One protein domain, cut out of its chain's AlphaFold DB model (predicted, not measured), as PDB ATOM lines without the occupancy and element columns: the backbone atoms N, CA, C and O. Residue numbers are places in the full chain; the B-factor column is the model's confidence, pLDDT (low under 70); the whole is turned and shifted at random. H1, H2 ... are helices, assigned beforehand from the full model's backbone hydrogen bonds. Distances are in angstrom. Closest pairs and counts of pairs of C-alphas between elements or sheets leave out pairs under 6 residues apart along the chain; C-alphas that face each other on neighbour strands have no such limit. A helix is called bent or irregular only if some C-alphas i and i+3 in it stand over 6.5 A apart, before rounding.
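Overview. This is residues 105 to 150 of the 150 residues of an uncharacterized protein of Bosea sp. RAC05 (UniProt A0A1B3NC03). This domain has little regular structure: two short helices, H1 and then H2, run side by side in opposite ways, and a long stretch with no named element, residues 128 to 150, loops round and then runs out to the chain's last residue. The printed part has 46 residues, with no named strand; it is all helix by class, though under half of its residues are in named elements. It is compact, with a radius of gyration of the C-alphas of 9.5 A and spans of 29 by 23 by 18 A.

Arrangement. Start with H1, residues 107 to 116, where every O i to N i+4 pair is within hydrogen-bond range. A tight link of 4 residues leads to H2, residues 121 to 127, where 0 of 3 such pairs are within range, but 3 of 4 O i to N i+3 pairs are. H1 and H2 only just touch, and only at the corner by their link, with 3 pairs of C-alphas within 8 A; the closest C-alphas, those of Thr 115 and Val 121, are 6.3 A apart. Their lines stand at a shallow tilt of 14 degrees, opposite ways.

Along the chain. Find C-alpha 107 at (395.932, 323.688, 414.863); from there H1 runs 14.2 A to C-alpha 116. H2 runs 9.3 A to C-alpha 127 at (393.952, 325.721, 407.006), and is irregular: C-alphas 123 and 126 are 8.2 A apart.

Size, cuts and confidence. Look to Gly 118 and Asn 150 for the two C-alphas farthest apart, 29.3 A. The printed part has no cut, and pLDDT is under 70 at residue 105 and residues 146 to 150.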
ATOM      1  N   LEU A 105     393.599 321.565 421.274       68.38
ATOM      2  CA  LEU A 105     394.000 322.863 421.824       68.38
ATOM      3  C   LEU A 105     394.667 323.753 420.767       68.38
ATOM      4  O   LEU A 105     394.694 324.969 420.928       68.38
ATOM      5  N   ASP A 106     395.203 323.145 419.704       78.38
ATOM      6  CA  ASP A 106     396.030 323.817 418.706       78.38
ATOM      7  C   ASP A 106     395.849 323.220 417.296       78.38
ATOM      8  O   ASP A 106     395.655 322.012 417.121       78.38
ATOM      9  N   ASN A 107     395.977 324.070 416.275       78.50
ATOM     10  CA  ASN A 107     395.932 323.688 414.863       78.50
ATOM     11  C   ASN A 107     397.101 322.768 414.486       78.50
ATOM     12  O   ASN A 107     396.935 321.867 413.661       78.50
ATOM     13  N   GLU A 108     398.264 322.917 415.127       82.38
ATOM     14  CA  GLU A 108     399.381 321.990 414.918       82.38
ATOM     15  C   GLU A 108     399.095 320.603 415.518       82.38
ATOM     16  O   GLU A 108     399.520 319.593 414.960       82.38
ATOM     17  N   GLU A 109     398.346 320.509 416.626       82.12
ATOM     18  CA  GLU A 109     397.888 319.211 417.150       82.12
ATOM     19  C   GLU A 109     396.965 318.524 416.143       82.12
ATOM     20  O   GLU A 109     397.167 317.352 415.832       82.12
ATOM     21  N   CYS A 110     396.028 319.270 415.563       84.75
ATOM     22  CA  CYS A 110     395.134 318.782 414.518       84.75
ATOM     23  C   CYS A 110     395.892 318.261 413.285       84.75
ATOM     24  O   CYS A 110     395.689 317.119 412.865       84.75
ATOM     25  N   LYS A 111     396.852 319.037 412.772       87.25
ATOM     26  CA  LYS A 111     397.724 318.627 411.662       87.25
ATOM     27  C   LYS A 111     398.500 317.349 411.973       87.25
ATOM     28  O   LYS A 111     398.551 316.443 411.137       87.25
ATOM     29  N   ARG A 112     399.096 317.243 413.169       86.62
ATOM     30  CA  ARG A 112     399.846 316.044 413.582       86.62
ATOM     31  C   ARG A 112     398.944 314.816 413.670       86.62
ATOM     32  O   ARG A 112     399.336 313.764 413.175       86.62
ATOM     33  N   MET A 113     397.733 314.946 414.216       87.44
ATOM     34  CA  MET A 113     396.772 313.836 414.276       87.44
ATOM     35  C   MET A 113     396.364 313.359 412.876       87.44
ATOM     36  O   MET A 113     396.390 312.159 412.608       87.44
ATOM     37  N   ASN A 114     396.073 314.283 411.956       88.50
ATOM     38  CA  ASN A 114     395.742 313.945 410.568       88.50
ATOM     39  C   ASN A 114     396.918 313.288 409.831       88.50
ATOM     40  O   ASN A 114     396.731 312.298 409.124       88.50
ATOM     41  N   THR A 115     398.139 313.778 410.061       89.00
ATOM     42  CA  THR A 115     399.366 313.179 409.508       89.00
ATOM     43  C   THR A 115     399.566 311.752 410.025       89.00
ATOM     44  O   THR A 115     399.847 310.838 409.253       89.00
ATOM     45  N   VAL A 116     399.385 311.535 411.332       89.25
ATOM     46  CA  VAL A 116     399.479 310.210 411.966       89.25
ATOM     47  C   VAL A 116     398.417 309.248 411.440       89.25
ATOM     48  O   VAL A 116     398.705 308.065 411.258       89.25
ATOM     49  N   ALA A 117     397.220 309.752 411.148       87.19
ATOM     50  CA  ALA A 117     396.141 308.990 410.535       87.19
ATOM     51  C   ALA A 117     396.354 308.692 409.039       87.19
ATOM     52  O   ALA A 117     395.500 308.069 408.412       87.19
ATOM     53  N   GLY A 118     397.477 309.130 408.459       86.81
ATOM     54  CA  GLY A 118     397.819 308.892 407.059       86.81
ATOM     55  C   GLY A 118     397.066 309.783 406.072       86.81
ATOM     56  O   GLY A 118     397.030 309.465 404.886       86.81
ATOM     57  N   LYS A 119     396.453 310.880 406.533       88.88
ATOM     58  CA  LYS A 119     395.819 311.863 405.647       88.88
ATOM     59  C   LYS A 119     396.875 312.785 405.042       88.88
ATOM     60  O   LYS A 119     397.846 313.165 405.698       88.88
ATOM     61  N   ASP A 120     396.656 313.175 403.791       85.88
ATOM     62  CA  ASP A 120     397.514 314.137 403.108       85.88
ATOM     63  C   ASP A 120     397.154 315.567 403.529       85.88
ATOM     64  O   ASP A 120     396.286 316.216 402.944       85.88
ATOM     65  N   VAL A 121     397.841 316.065 404.562       85.38
ATOM     66  CA  VAL A 121     397.650 317.415 405.118       85.38
ATOM     67  C   VAL A 121     397.899 318.545 404.114       85.38
ATOM     68  O   VAL A 121     397.464 319.669 404.366       85.38
ATOM     69  N   SER A 122     398.537 318.274 402.968       84.94
ATOM     70  CA  SER A 122     398.701 319.268 401.901       84.94
ATOM     71  C   SER A 122     397.377 319.608 401.205       84.94
ATOM     72  O   SER A 122     397.204 320.730 400.726       84.94
ATOM     73  N   LEU A 123     396.388 318.712 401.236       81.88
ATOM     74  CA  LEU A 123     395.047 318.985 400.705       81.88
ATOM     75  C   LEU A 123     394.310 320.056 401.522       81.88
ATOM     76  O   LEU A 123     393.504 320.806 400.979       81.88
ATOM     77  N   ALA A 124     394.645 320.187 402.808       81.19
ATOM     78  CA  ALA A 124     394.129 321.209 403.717       81.19
ATOM     79  C   ALA A 124     395.141 322.358 403.926       81.19
ATOM     80  O   ALA A 124     395.254 322.921 405.017       81.19
ATOM     81  N   SER A 125     395.905 322.718 402.885       72.88
ATOM     82  CA  SER A 125     396.922 323.785 402.956       72.88
ATOM     83  C   SER A 125     396.345 325.137 403.387       72.88
ATOM     84  O   SER A 125     396.990 325.868 404.137       72.88
ATOM     85  N   ALA A 126     395.117 325.454 402.959       74.19
ATOM     86  CA  ALA A 126     394.433 326.704 403.301       74.19
ATOM     87  C   ALA A 126     394.178 326.864 404.813       74.19
ATOM     88  O   ALA A 126     394.008 327.981 405.293       74.19
ATOM     89  N   SER A 127     394.187 325.761 405.563       72.31
ATOM     90  CA  SER A 127     393.952 325.721 407.006       72.31
ATOM     91  C   SER A 127     395.094 325.040 407.773       72.31
ATOM     92  O   SER A 127     394.899 324.495 408.860       72.31
ATOM     93  N   ASN A 128     396.308 325.069 407.205       81.94
ATOM     94  CA  ASN A 128     397.529 324.509 407.793       81.94
ATOM     95  C   ASN A 128     397.370 323.041 408.260       81.94
ATOM     96  O   ASN A 128     397.850 322.652 409.320       81.94
ATOM     97  N   GLY A 129     396.674 322.211 407.476       80.00
ATOM     98  CA  GLY A 129     396.485 320.788 407.777       80.00
ATOM     99  C   GLY A 129     395.379 320.477 408.793       80.00
ATOM    100  O   GLY A 129     395.213 319.311 409.161       80.00
ATOM    101  N   CYS A 130     394.617 321.487 409.228       84.19
ATOM    102  CA  CYS A 130     393.426 321.324 410.055       84.19
ATOM    103  C   CYS A 130     392.177 321.818 409.306       84.19
ATOM    104  O   CYS A 130     391.835 322.998 409.388       84.19
ATOM    105  N   PRO A 131     391.521 320.973 408.496       84.25
ATOM    106  CA  PRO A 131     390.338 321.382 407.742       84.25
ATOM    107  C   PRO A 131     389.159 321.703 408.671       84.25
ATOM    108  O   PRO A 131     389.134 321.226 409.809       84.25
ATOM    109  N   PRO A 132     388.179 322.500 408.224       81.62
ATOM    110  CA  PRO A 132     386.979 322.751 409.006       81.62
ATOM    111  C   PRO A 132     386.089 321.492 409.049       81.62
ATOM    112  O   PRO A 132     386.076 320.689 408.118       81.62
ATOM    113  N   CYS A 133     385.385 321.280 410.164       77.94
ATOM    114  CA  CYS A 133     384.617 320.045 410.391       77.94
ATOM    115  C   CYS A 133     383.319 319.922 409.572       77.94
ATOM    116  O   CYS A 133     382.669 318.880 409.627       77.94
ATOM    117  N   ASP A 134     382.893 320.988 408.903       78.81
ATOM    118  CA  ASP A 134     381.664 321.076 408.108       78.81
ATOM    119  C   ASP A 134     381.887 320.789 406.616       78.81
ATOM    120  O   ASP A 134     380.925 320.629 405.863       78.81
ATOM    121  N   ASP A 135     383.141 320.678 406.185       79.25
ATOM    122  CA  ASP A 135     383.479 320.395 404.798       79.25
ATOM    123  C   ASP A 135     383.370 318.891 404.499       79.25
ATOM    124  O   ASP A 135     384.074 318.050 405.069       79.25
ATOM    125  N   ALA A 136     382.490 318.546 403.554       80.94
ATOM    126  CA  ALA A 136     382.248 317.173 403.130       80.94
ATOM    127  C   ALA A 136     383.516 316.481 402.601       80.94
ATOM    128  O   ALA A 136     383.660 315.268 402.774       80.94
ATOM    129  N   VAL A 137     384.453 317.238 402.016       82.12
ATOM    130  CA  VAL A 137     385.732 316.725 401.493       82.12
ATOM    131  C   VAL A 137     386.608 316.161 402.614       82.12
ATOM    132  O   VAL A 137     387.349 315.199 402.410       82.12
ATOM    133  N   PHE A 138     386.494 316.726 403.815       82.25
ATOM    134  CA  PHE A 138     387.305 316.367 404.976       82.25
ATOM    135  C   PHE A 138     386.521 315.587 406.039       82.25
ATOM    136  O   PHE A 138     387.036 315.343 407.125       82.25
ATOM    137  N   SER A 139     385.308 315.129 405.720       77.88
ATOM    138  CA  SER A 139     384.441 314.380 406.643       77.88
ATOM    139  C   SER A 139     385.069 313.088 407.186       77.88
ATOM    140  O   SER A 139     384.795 312.688 408.313       77.88
ATOM    141  N   GLU A 140     385.952 312.448 406.415       81.75
ATOM    142  CA  GLU A 140     386.681 311.243 406.834       81.75
ATOM    143  C   GLU A 140     387.968 311.533 407.622       81.75
ATOM    144  O   GLU A 140     388.751 310.616 407.903       81.75
ATOM    145  N   TRP A 141     388.280 312.801 407.889       85.94
ATOM    146  CA  TRP A 141     389.480 313.172 408.628       85.94
ATOM    147  C   TRP A 141     389.211 313.088 410.131       85.94
ATOM    148  O   TRP A 141     388.199 313.597 410.606       85.94
ATOM    149  N   PRO A 142     390.108 312.461 410.910       83.62
ATOM    150  CA  PRO A 142     389.870 312.252 412.336       83.62
ATOM    151  C   PRO A 142     390.007 313.531 413.167       83.62
ATOM    152  O   PRO A 142     389.511 313.577 414.292       83.62
ATOM    153  N   ALA A 143     390.696 314.555 412.655       85.75
ATOM    154  CA  ALA A 143     390.833 315.845 413.310       85.75
ATOM    155  C   ALA A 143     390.436 316.985 412.366       85.75
ATOM    156  O   ALA A 143     390.880 317.055 411.219       85.75
ATOM    157  N   CYS A 144     389.635 317.909 412.879       82.25
ATOM    158  CA  CYS A 144     389.154 319.074 412.152       82.25
ATOM    159  C   CYS A 144     388.956 320.254 413.117       82.25
ATOM    160  O   CYS A 144     388.818 320.071 414.332       82.25
ATOM    161  N   ALA A 145     388.955 321.472 412.584       75.62
ATOM    162  CA  ALA A 145     388.689 322.689 413.331       75.62
ATOM    163  C   ALA A 145     387.175 322.939 413.405       75.62
ATOM    164  O   ALA A 145     386.507 323.086 412.380       75.62
ATOM    165  N   ARG A 146     386.626 323.042 414.621       64.94
ATOM    166  CA  ARG A 146     385.302 323.637 414.865       64.94
ATOM    167  C   ARG A 146     385.492 325.038 415.428       64.94
ATOM    168  O   ARG A 146     386.085 325.201 416.490       64.94
ATOM    169  N   THR A 147     384.957 326.039 414.738       51.84
ATOM    170  CA  THR A 147     384.921 327.440 415.186       51.84
ATOM    171  C   THR A 147     383.919 327.678 416.320       51.84
ATOM    172  O   THR A 147     384.058 328.654 417.052       51.84
ATOM    173  N   SER A 148     382.962 326.771 416.534       41.34
ATOM    174  CA  SER A 148     382.039 326.818 417.669       41.34
ATOM    175  C   SER A 148     381.629 325.416 418.108       41.34
ATOM    176  O   SER A 148     381.215 324.591 417.294       41.34
ATOM    177  N   ILE A 149     381.723 325.173 419.412       40.75
ATOM    178  CA  ILE A 149     381.011 324.096 420.091       40.75
ATOM    179  C   ILE A 149     379.770 324.769 420.670       40.75
ATOM    180  O   ILE A 149     379.877 325.441 421.693       40.75
ATOM    181  N   ASN A 150     378.650 324.689 419.953       35.34
ATOM    182  CA  ASN A 150     377.334 324.877 420.559       35.34
ATOM    183  C   ASN A 150     376.798 323.497 420.919       35.34
ATOM    184  O   ASN A 150     376.929 322.599 420.055       35.34
TER     185      ASN A 150